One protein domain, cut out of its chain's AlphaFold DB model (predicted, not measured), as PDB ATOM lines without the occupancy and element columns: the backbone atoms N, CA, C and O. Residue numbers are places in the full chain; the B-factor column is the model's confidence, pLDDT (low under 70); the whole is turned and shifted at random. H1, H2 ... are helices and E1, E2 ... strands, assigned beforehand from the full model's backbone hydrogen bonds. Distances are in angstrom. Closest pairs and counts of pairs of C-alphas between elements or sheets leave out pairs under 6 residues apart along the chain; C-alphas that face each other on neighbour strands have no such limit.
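AT A GLANCE: This is residues 15 to 96 of the 96 residues of an uncharacterized protein of Acholeplasmataceae bacterium (UniProt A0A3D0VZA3). This is a loose, open arc of three small two-stranded antiparallel pairs, with H1 at the E1 and E2 end of the arc, the hairpin E4 and E5 at the other, and E3 with E6 between. From E6 a thin arm runs away to H2, and residues 81 to 86 and 88 to 94 stick out. The printed part has 82 residues, in chain order E1 H1 E2 E3 E4 E5 E6 H2, and its class is mixed, helices and strands. It is loose, with a radius of gyration of the C-alphas of 16.2 A and spans of 46 by 31 by 23 A.

HOW THE PARTS SIT: Start at E1, residues 15 to 19, antiparallel to E2, residues 44 to 49, at 157 degrees; N 16 and O 47 are 2.9 A apart, within hydrogen-bond range. A tight link leads to E3, residues 51 to 54; E2 and E3 meet only through their link. E3 is antiparallel to E6, residues 74 to 77, at 172 degrees, with N 52 and O 76 at 2.9 A. E4, residues 61 to 64, and E5, residues 67 to 71, form a hairpin, with N 62 and O 70 at 2.8 A. E3 and E4 are apart, as are E5 and E6. H1, residues 26 to 35, and H2, residues 89 to 95, are apart, and in both every O i to N i+4 pair is within hydrogen-bond range.

IN THESE COORDINATES: Find C-alpha 15 at (214.590, 192.918, 351.990), where E1 begins. E2 measures 16.3 A, H1 14.5 A, E1 13.0 A and E5 12.5 A. H2 ends at C-alpha 95, (226.369, 187.157, 357.894).

THE WHOLE: The C-alphas of Lys 23 and Pro 89, the two farthest apart, are 46.1 A apart. The printed part has no cut, and the link E6 to H2 is long. Confidence is under 70 at residues 22 to 25, 29, 33 and 36 to 43.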
ATOM      1  N   GLU A  15     215.078 193.530 353.217       88.75
ATOM      2  CA  GLU A  15     214.590 192.918 351.990       88.75
ATOM      3  C   GLU A  15     213.100 192.602 352.114       88.75
ATOM      4  O   GLU A  15     212.695 191.769 352.927       88.75
ATOM      5  N   LEU A  16     212.283 193.236 351.275       88.56
ATOM      6  CA  LEU A  16     210.860 192.945 351.176       88.56
ATOM      7  C   LEU A  16     210.598 192.089 349.940       88.56
ATOM      8  O   LEU A  16     210.986 192.434 348.819       88.56
ATOM      9  N   ARG A  17     209.896 190.973 350.146       85.50
ATOM     10  CA  ARG A  17     209.448 190.092 349.068       85.50
ATOM     11  C   ARG A  17     207.937 190.117 348.957       85.50
ATOM     12  O   ARG A  17     207.230 189.780 349.904       85.50
ATOM     13  N   LEU A  18     207.459 190.457 347.766       84.69
ATOM     14  CA  LEU A  18     206.038 190.492 347.459       84.69
ATOM     15  C   LEU A  18     205.705 189.352 346.502       84.69
ATOM     16  O   LEU A  18     206.155 189.324 345.355       84.69
ATOM     17  N   PHE A  19     204.890 188.421 346.988       82.19
ATOM     18  CA  PHE A  19     204.328 187.350 346.178       82.19
ATOM     19  C   PHE A  19     202.967 187.787 345.654       82.19
ATOM     20  O   PHE A  19     202.007 187.933 346.414       82.19
ATOM     21  N   THR A  20     202.872 187.989 344.345       78.81
ATOM     22  CA  THR A  20     201.598 188.315 343.706       78.81
ATOM     23  C   THR A  20     200.663 187.101 343.730       78.81
ATOM     24  O   THR A  20     201.082 185.940 343.656       78.81
ATOM     25  N   ARG A  21     199.355 187.348 343.882       72.31
ATOM     26  CA  ARG A  21     198.356 186.276 343.940       72.31
ATOM     27  C   ARG A  21     198.243 185.592 342.576       72.31
ATOM     28  O   ARG A  21     197.725 186.169 341.626       72.31
ATOM     29  N   ALA A  22     198.643 184.326 342.503       68.31
ATOM     30  CA  ALA A  22     198.384 183.486 341.339       68.31
ATOM     31  C   ALA A  22     196.922 183.007 341.318       68.31
ATOM     32  O   ALA A  22     196.376 182.632 342.358       68.31
ATOM     33  N   LYS A  23     196.303 182.959 340.129       67.00
ATOM     34  CA  LYS A  23     194.930 182.444 339.946       67.00
ATOM     35  C   LYS A  23     194.788 180.959 340.323       67.00
ATOM     36  O   LYS A  23     193.696 180.533 340.679       67.00
ATOM     37  N   SER A  24     195.876 180.183 340.282       66.50
ATOM     38  CA  SER A  24     195.903 178.761 340.647       66.50
ATOM     39  C   SER A  24     197.195 178.396 341.394       66.50
ATOM     40  O   SER A  24     198.224 179.045 341.217       66.50
ATOM     41  N   LEU A  25     197.133 177.366 342.248       68.94
ATOM     42  CA  LEU A  25     198.272 176.758 342.964       68.94
ATOM     43  C   LEU A  25     199.102 177.696 343.876       68.94
ATOM     44  O   LEU A  25     200.252 177.401 344.195       68.94
ATOM     45  N   TRP A  26     198.525 178.793 344.379       70.19
ATOM     46  CA  TRP A  26     199.211 179.762 345.258       70.19
ATOM     47  C   TRP A  26     199.894 179.154 346.504       70.19
ATOM     48  O   TRP A  26     201.012 179.541 346.837       70.19
ATOM     49  N   ARG A  27     199.286 178.143 347.147       70.69
ATOM     50  CA  ARG A  27     199.881 177.414 348.288       70.69
ATOM     51  C   ARG A  27     201.175 176.697 347.894       70.69
ATOM     52  O   ARG A  27     202.136 176.698 348.657       70.69
ATOM     53  N   PHE A  28     201.227 176.149 346.678       74.69
ATOM     54  CA  PHE A  28     202.430 175.511 346.150       74.69
ATOM     55  C   PHE A  28     203.516 176.529 345.814       74.69
ATOM     56  O   PHE A  28     204.689 176.201 345.947       74.69
ATOM     57  N   ARG A  29     203.169 177.772 345.450       69.62
ATOM     58  CA  ARG A  29     204.167 178.834 345.232       69.62
ATOM     59  C   ARG A  29     204.906 179.175 346.517       69.62
ATOM     60  O   ARG A  29     206.136 179.149 346.516       69.62
ATOM     61  N   LEU A  30     204.170 179.398 347.607       70.88
ATOM     62  CA  LEU A  30     204.763 179.686 348.914       70.88
ATOM     63  C   LEU A  30     205.683 178.540 349.366       70.88
ATOM     64  O   LEU A  30     206.855 178.772 349.652       70.88
ATOM     65  N   LEU A  31     205.195 177.296 349.316       73.31
ATOM     66  CA  LEU A  31     205.990 176.106 349.649       73.31
ATOM     67  C   LEU A  31     207.215 175.952 348.742       73.31
ATOM     68  O   LEU A  31     208.315 175.669 349.213       73.31
ATOM     69  N   SER A  32     207.055 176.188 347.439       70.31
ATOM     70  CA  SER A  32     208.162 176.101 346.490       70.31
ATOM     71  C   SER A  32     209.241 177.145 346.768       70.31
ATOM     72  O   SER A  32     210.413 176.855 346.548       70.31
ATOM     73  N   SER A  33     208.880 178.323 347.287       67.00
ATOM     74  CA  SER A  33     209.855 179.350 347.656       67.00
ATOM     75  C   SER A  33     210.745 178.880 348.811       67.00
ATOM     76  O   SER A  33     211.960 179.036 348.730       67.00
ATOM     77  N   LEU A  34     210.172 178.198 349.810       70.19
ATOM     78  CA  LEU A  34     210.912 177.619 350.935       70.19
ATOM     79  C   LEU A  34     211.844 176.495 350.463       70.19
ATOM     80  O   LEU A  34     213.040 176.523 350.744       70.19
ATOM     81  N   ILE A  35     211.322 175.552 349.668       71.62
ATOM     82  CA  ILE A  35     212.090 174.408 349.137       71.62
ATOM     83  C   ILE A  35     213.239 174.874 348.238       71.62
ATOM     84  O   ILE A  35     214.321 174.293 348.232       71.62
ATOM     85  N   ARG A  36     213.037 175.949 347.473       66.12
ATOM     86  CA  ARG A  36     214.056 176.499 346.568       66.12
ATOM     87  C   ARG A  36     215.093 177.354 347.292       66.12
ATOM     88  O   ARG A  36     215.885 178.016 346.621       66.12
ATOM     89  N   GLY A  37     215.056 177.386 348.624       61.03
ATOM     90  CA  GLY A  37     215.894 178.253 349.441       61.03
ATOM     91  C   GLY A  37     215.677 179.729 349.133       61.03
ATOM     92  O   GLY A  37     216.570 180.501 349.417       61.03
ATOM     93  N   GLY A  38     214.539 180.078 348.515       61.25
ATOM     94  CA  GLY A  38     214.067 181.397 348.101       61.25
ATOM     95  C   GLY A  38     214.673 182.007 346.833       61.25
ATOM     96  O   GLY A  38     214.670 183.231 346.711       61.25
ATOM     97  N   LYS A  39     215.120 181.188 345.871       62.00
ATOM     98  CA  LYS A  39     215.418 181.641 344.496       62.00
ATOM     99  C   LYS A  39     214.253 182.462 343.915       62.00
ATOM    100  O   LYS A  39     213.116 181.991 343.928       62.00
ATOM    101  N   GLN A  40     214.557 183.654 343.395       60.06
ATOM    102  CA  GLN A  40     213.573 184.585 342.839       60.06
ATOM    103  C   GLN A  40     212.885 183.992 341.601       60.06
ATOM    104  O   GLN A  40     213.549 183.526 340.669       60.06
ATOM    105  N   LEU A  41     211.551 184.024 341.578       64.12
ATOM    106  CA  LEU A  41     210.775 183.790 340.365       64.12
ATOM    107  C   LEU A  41     210.529 185.111 339.641       64.12
ATOM    108  O   LEU A  41     210.478 186.175 340.247       64.12
ATOM    109  N   ARG A  42     210.338 185.029 338.324       63.97
ATOM    110  CA  ARG A  42     210.140 186.184 337.430       63.97
ATOM    111  C   ARG A  42     208.956 187.087 337.819       63.97
ATOM    112  O   ARG A  42     208.870 188.207 337.338       63.97
ATOM    113  N   GLU A  43     208.057 186.574 338.650       66.19
ATOM    114  CA  GLU A  43     206.807 187.208 339.074       66.19
ATOM    115  C   GLU A  43     206.853 187.744 340.516       66.19
ATOM    116  O   GLU A  43     205.853 188.277 341.002       66.19
ATOM    117  N   ASP A  44     207.988 187.585 341.206       73.44
ATOM    118  CA  ASP A  44     208.175 188.045 342.579       73.44
ATOM    119  C   ASP A  44     208.896 189.398 342.565       73.44
ATOM    120  O   ASP A  44     209.986 189.535 341.990       73.44
ATOM    121  N   HIS A  45     208.316 190.393 343.238       81.12
ATOM    122  CA  HIS A  45     208.993 191.672 343.431       81.12
ATOM    123  C   HIS A  45     209.919 191.576 344.640       81.12
ATOM    124  O   HIS A  45     209.507 191.167 345.729       81.12
ATOM    125  N   HIS A  46     211.173 191.966 344.428       83.25
ATOM    126  CA  HIS A  46     212.186 192.068 345.467       83.25
ATOM    127  C   HIS A  46     212.563 193.533 345.611       83.25
ATOM    128  O   HIS A  46     213.046 194.149 344.661       83.25
ATOM    129  N   LEU A  47     212.288 194.088 346.784       87.44
ATOM    130  CA  LEU A  47     212.619 195.457 347.139       87.44
ATOM    131  C   LEU A  47     213.652 195.431 348.266       87.44
ATOM    132  O   LEU A  47     213.636 194.530 349.109       87.44
ATOM    133  N   VAL A  48     214.551 196.413 348.268       90.50
ATOM    134  CA  VAL A  48     215.549 196.613 349.324       90.50
ATOM    135  C   VAL A  48     215.493 198.074 349.752       90.50
ATOM    136  O   VAL A  48     215.600 198.967 348.914       90.50
ATOM    137  N   SER A  49     215.285 198.319 351.041       93.31
ATOM    138  CA  SER A  49     215.138 199.661 351.611       93.31
ATOM    139  C   SER A  49     215.355 199.608 353.120       93.31
ATOM    140  O   SER A  49     215.101 198.585 353.750       93.31
ATOM    141  N   SER A  50     215.784 200.715 353.722       94.38
ATOM    142  CA  SER A  50     215.817 200.877 355.181       94.38
ATOM    143  C   SER A  50     214.440 201.184 355.777       94.38
ATOM    144  O   SER A  50     214.250 201.078 356.988       94.38
ATOM    145  N   ARG A  51     213.466 201.568 354.941       96.62
ATOM    146  CA  ARG A  51     212.111 201.923 355.366       96.62
ATOM    147  C   ARG A  51     211.061 201.472 354.357       96.62
ATOM    148  O   ARG A  51     211.222 201.687 353.155       96.62
ATOM    149  N   TYR A  52     209.967 200.919 354.870       96.38
ATOM    150  CA  TYR A  52     208.751 200.620 354.123       96.38
ATOM    151  C   TYR A  52     207.537 201.171 354.854       96.38
ATOM    152  O   TYR A  52     207.425 201.049 356.072       96.38
ATOM    153  N   GLU A  53     206.614 201.721 354.085       97.19
ATOM    154  CA  GLU A  53     205.273 202.066 354.531       97.19
ATOM    155  C   GLU A  53     204.304 201.200 353.733       97.19
ATOM    156  O   GLU A  53     204.337 201.191 352.501       97.19
ATOM    157  N   ILE A  54     203.534 200.377 354.439       95.50
ATOM    158  CA  ILE A  54     202.643 199.391 353.835       95.50
ATOM    159  C   ILE A  54     201.220 199.747 354.230       95.50
ATOM    160  O   ILE A  54     200.811 199.550 355.375       95.50
ATOM    161  N   GLU A  55     200.467 200.240 353.253       97.12
ATOM    162  CA  GLU A  55     199.046 200.522 353.388       97.12
ATOM    163  C   GLU A  55     198.216 199.305 352.980       97.12
ATOM    164  O   GLU A  55     198.434 198.685 351.935       97.12
ATOM    165  N   THR A  56     197.265 198.922 353.825       95.31
ATOM    166  CA  THR A  56     196.423 197.754 353.598       95.31
ATOM    167  C   THR A  56     195.116 197.835 354.385       95.31
ATOM    168  O   THR A  56     194.873 198.752 355.167       95.31
ATOM    169  N   SER A  57     194.224 196.875 354.169       95.94
ATOM    170  CA  SER A  57     192.944 196.831 354.864       95.94
ATOM    171  C   SER A  57     193.113 196.467 356.345       95.94
ATOM    172  O   SER A  57     193.966 195.665 356.723       95.94
ATOM    173  N   SER A  58     192.243 197.009 357.199       95.50
ATOM    174  CA  SER A  58     192.286 196.844 358.665       95.50
ATOM    175  C   SER A  58     192.115 195.404 359.167       95.50
ATOM    176  O   SER A  58     192.312 195.127 360.347       95.50
ATOM    177  N   ASN A  59     191.749 194.471 358.289       95.81
ATOM    178  CA  ASN A  59     191.627 193.044 358.582       95.81
ATOM    179  C   ASN A  59     192.904 192.239 358.278       95.81
ATOM    180  O   ASN A  59     192.951 191.047 358.598       95.81
ATOM    181  N   VAL A  60     193.924 192.838 357.656       95.25
ATOM    182  CA  VAL A  60     195.229 192.186 357.474       95.25
ATOM    183  C   VAL A  60     195.936 192.128 358.816       95.25
ATOM    184  O   VAL A  60     196.012 193.135 359.507       95.25
ATOM    185  N   ARG A  61     196.437 190.944 359.179       96.12
ATOM    186  CA  ARG A  61     197.134 190.690 360.444       96.12
ATOM    187  C   ARG A  61     198.615 190.469 360.186       96.12
ATOM    188  O   ARG A  61     198.968 189.652 359.334       96.12
ATOM    189  N   TRP A  62     199.447 191.146 360.960       95.94
ATOM    190  CA  TRP A  62     200.895 191.049 360.883       95.94
ATOM    191  C   TRP A  62     201.451 190.117 361.949       95.94
ATOM    192  O   TRP A  62     200.948 190.040 363.074       95.94
ATOM    193  N   ASN A  63     202.513 189.421 361.564       95.38
ATOM    194  CA  ASN A  63     203.287 188.556 362.431       95.38
ATOM    195  C   ASN A  63     204.714 189.097 362.518       95.38
ATOM    196  O   ASN A  63     205.291 189.447 361.486       95.38
ATOM    197  N   ALA A  64     205.257 189.155 363.727       94.31
ATOM    198  CA  ALA A  64     206.652 189.479 363.986       94.31
ATOM    199  C   ALA A  64     207.222 188.382 364.889       94.31
ATOM    200  O   ALA A  64     206.616 188.052 365.905       94.31
ATOM    201  N   ASP A  65     208.332 187.772 364.478       90.88
ATOM    202  CA  ASP A  65     209.032 186.708 365.216       90.88
ATOM    203  C   ASP A  65     208.152 185.527 365.672       90.88
ATOM    204  O   ASP A  65     208.415 184.874 366.678       90.88
ATOM    205  N   GLY A  66     207.111 185.205 364.898       91.94
ATOM    206  CA  GLY A  66     206.187 184.112 365.203       91.94
ATOM    207  C   GLY A  66     204.976 184.532 366.033       91.94
ATOM    208  O   GLY A  66     204.007 183.777 366.096       91.94
ATOM    209  N   GLU A  67     204.933 185.763 366.538       95.31
ATOM    210  CA  GLU A  67     203.838 186.282 367.354       95.31
ATOM    211  C   GLU A  67     202.968 187.300 366.609       95.31
ATOM    212  O   GLU A  67     203.357 187.911 365.612       95.31
ATOM    213  N   TYR A  68     201.727 187.450 367.075       96.44
ATOM    214  CA  TYR A  68     200.834 188.488 366.573       96.44
ATOM    215  C   TYR A  68     201.382 189.872 366.931       96.44
ATOM    216  O   TYR A  68     201.682 190.130 368.090       96.44
ATOM    217  N   SER A  69     201.458 190.767 365.942       95.75
ATOM    218  CA  SER A  69     201.937 192.134 366.152       95.75
ATOM    219  C   SER A  69     200.795 193.153 366.120       95.75
ATOM    220  O   SER A  69     200.503 193.794 367.127       95.75
ATOM    221  N   CYS A  70     200.138 193.317 364.970       95.56
ATOM    222  CA  CYS A  70     199.118 194.347 364.759       95.56
ATOM    223  C   CYS A  70     198.260 194.059 363.514       95.56
ATOM    224  O   CYS A  70     198.494 193.078 362.800       95.56
ATOM    225  N   ASN A  71     197.271 194.920 363.246       97.56
ATOM    226  CA  ASN A  71     196.441 194.867 362.042       97.56
ATOM    227  C   ASN A  71     196.549 196.147 361.201       97.56
ATOM    228  O   ASN A  71     196.755 197.227 361.748       97.56
ATOM    229  N   GLY A  72     196.279 196.037 359.898       97.00
ATOM    230  CA  GLY A  72     196.168 197.187 358.999       97.00
ATOM    231  C   GLY A  72     197.519 197.753 358.568       97.00
ATOM    232  O   GLY A  72     198.451 196.995 358.305       97.00
ATOM    233  N   ASN A  73     197.602 199.077 358.443       97.56
ATOM    234  CA  ASN A  73     198.794 199.766 357.948       97.56
ATOM    235  C   ASN A  73     199.983 199.596 358.897       97.56
ATOM    236  O   ASN A  73     199.814 199.657 360.115       97.56
ATOM    237  N   ILE A  74     201.187 199.447 358.343       97.19
ATOM    238  CA  ILE A  74     202.422 199.359 359.132       97.19
ATOM    239  C   ILE A  74     203.560 200.170 358.528       97.19
ATOM    240  O   ILE A  74     203.634 200.387 357.318       97.19
ATOM    241  N   ILE A  75     204.491 200.557 359.398       97.06
ATOM    242  CA  ILE A  75     205.770 201.153 359.028       97.06
ATOM    243  C   ILE A  75     206.869 200.219 359.522       97.06
ATOM    244  O   ILE A  75     206.955 199.923 360.713       97.06
ATOM    245  N   ILE A  76     207.713 199.766 358.603       95.19
ATOM    246  CA  ILE A  76     208.898 198.964 358.897       95.19
ATOM    247  C   ILE A  76     210.108 199.872 358.725       95.19
ATOM    248  O   ILE A  76     210.269 200.490 357.672       95.19
ATOM    249  N   GLN A  77     210.969 199.946 359.737       96.31
ATOM    250  CA  GLN A  77     212.188 200.748 359.696       96.31
ATOM    251  C   GLN A  77     213.355 199.979 360.317       96.31
ATOM    252  O   GLN A  77     213.219 199.384 361.384       96.31
ATOM    253  N   THR A  78     214.510 199.999 359.654       94.38
ATOM    254  CA  THR A  78     215.750 199.474 360.223       94.38
ATOM    255  C   THR A  78     216.367 200.466 361.202       94.38
ATOM    256  O   THR A  78     216.438 201.673 360.960       94.38
ATOM    257  N   HIS A  79     216.904 199.929 362.294       95.38
ATOM    258  CA  HIS A  79     217.849 200.626 363.156       95.38
ATOM    259  C   HIS A  79     219.210 199.958 362.978       95.38
ATOM    260  O   HIS A  79     219.453 198.865 363.495       95.38
ATOM    261  N   LYS A  80     220.074 200.575 362.165       94.88
ATOM    262  CA  LYS A  80     221.374 200.001 361.810       94.88
ATOM    263  C   LYS A  80     222.219 199.792 363.066       94.88
ATOM    264  O   LYS A  80     222.417 200.731 363.828       94.88
ATOM    265  N   GLU A  81     222.704 198.561 363.243       93.19
ATOM    266  CA  GLU A  81     223.611 198.175 364.335       93.19
ATOM    267  C   GLU A  81     223.094 198.573 365.733       93.19
ATOM    268  O   GLU A  81     223.864 198.904 366.629       93.19
ATOM    269  N   ALA A  82     221.771 198.519 365.936       94.81
ATOM    270  CA  ALA A  82     221.121 198.959 367.174       94.81
ATOM    271  C   ALA A  82     221.485 198.137 368.419       94.81
ATOM    272  O   ALA A  82     221.286 198.595 369.543       94.81
ATOM    273  N   ILE A  83     221.987 196.915 368.229       94.69
ATOM    274  CA  ILE A  83     222.340 195.998 369.309       94.69
ATOM    275  C   ILE A  83     223.752 195.454 369.109       94.69
ATOM    276  O   ILE A  83     224.180 195.172 367.989       94.69
ATOM    277  N   SER A  84     224.462 195.264 370.219       94.81
ATOM    278  CA  SER A  84     225.757 194.584 370.251       94.81
ATOM    279  C   SER A  84     225.563 193.139 370.689       94.81
ATOM    280  O   SER A  84     224.984 192.880 371.741       94.81
ATOM    281  N   ILE A  85     226.059 192.196 369.890       94.38
ATOM    282  CA  ILE A  85     225.937 190.760 370.158       94.38
ATOM    283  C   ILE A  85     227.281 190.055 369.975       94.38
ATOM    284  O   ILE A  85     228.076 190.403 369.098       94.38
ATOM    285  N   TYR A  86     227.535 189.030 370.787       96.25
ATOM    286  CA  TYR A  86     228.690 188.156 370.606       96.25
ATOM    287  C   TYR A  86     228.413 187.142 369.495       96.25
ATOM    288  O   TYR A  86     227.400 186.446 369.508       96.25
ATOM    289  N   VAL A  87     229.331 187.037 368.534       95.94
ATOM    290  CA  VAL A  87     229.216 186.124 367.389       95.94
ATOM    291  C   VAL A  87     230.523 185.378 367.154       95.94
ATOM    292  O   VAL A  87     231.611 185.905 367.388       95.94
ATOM    293  N   SER A  88     230.435 184.148 366.642       97.00
ATOM    294  CA  SER A  88     231.633 183.412 366.224       97.00
ATOM    295  C   SER A  88     232.318 184.110 365.033       97.00
ATOM    296  O   SER A  88     231.625 184.661 364.168       97.00
ATOM    297  N   PRO A  89     233.658 184.040 364.898       96.06
ATOM    298  CA  PRO A  89     234.370 184.642 363.764       96.06
ATOM    299  C   PRO A  89     233.854 184.162 362.397       96.06
ATOM    300  O   PRO A  89     233.791 184.927 361.433       96.06
ATOM    301  N   LYS A  90     233.422 182.895 362.323       95.25
ATOM    302  CA  LYS A  90     232.835 182.293 361.121       95.25
ATOM    303  C   LYS A  90     231.488 182.925 360.760       95.25
ATOM    304  O   LYS A  90     231.261 183.220 359.588       95.25
ATOM    305  N   ALA A  91     230.608 183.134 361.744       92.81
ATOM    306  CA  ALA A  91     229.323 183.798 361.529       92.81
ATOM    307  C   ALA A  91     229.523 185.264 361.125       92.81
ATOM    308  O   ALA A  91     228.909 185.704 360.155       92.81
ATOM    309  N   LYS A  92     230.458 185.968 361.781       93.00
ATOM    310  CA  LYS A  92     230.814 187.356 361.456       93.00
ATOM    311  C   LYS A  92     231.194 187.519 359.985       93.00
ATOM    312  O   LYS A  92     230.588 188.322 359.299       93.00
ATOM    313  N   LYS A  93     232.115 186.699 359.463       91.12
ATOM    314  CA  LYS A  93     232.551 186.773 358.052       91.12
ATOM    315  C   LYS A  93     231.421 186.506 357.045       91.12
ATOM    316  O   LYS A  93     231.464 186.998 355.919       91.12
ATOM    317  N   LYS A  94     230.448 185.666 357.411       89.81
ATOM    318  CA  LYS A  94     229.380 185.232 356.502       89.81
ATOM    319  C   LYS A  94     228.191 186.195 356.509       89.81
ATOM    320  O   LYS A  94     227.743 186.592 355.439       89.81
ATOM    321  N   MET A  95     227.689 186.539 357.693       89.00
ATOM    322  CA  MET A  95     226.369 187.157 357.894       89.00
ATOM    323  C   MET A  95     226.421 188.655 358.215       89.00
ATOM    324  O   MET A  95     225.400 189.323 358.096       89.00
ATOM    325  N   PHE A  96     227.588 189.160 358.608       89.38
ATOM    326  CA  PHE A  96     227.860 190.570 358.896       89.38
ATOM    327  C   PHE A  96     228.933 191.096 357.930       89.38
ATOM    328  O   PHE A  96     229.212 192.310 357.957       89.38
TER     329      PHE A  96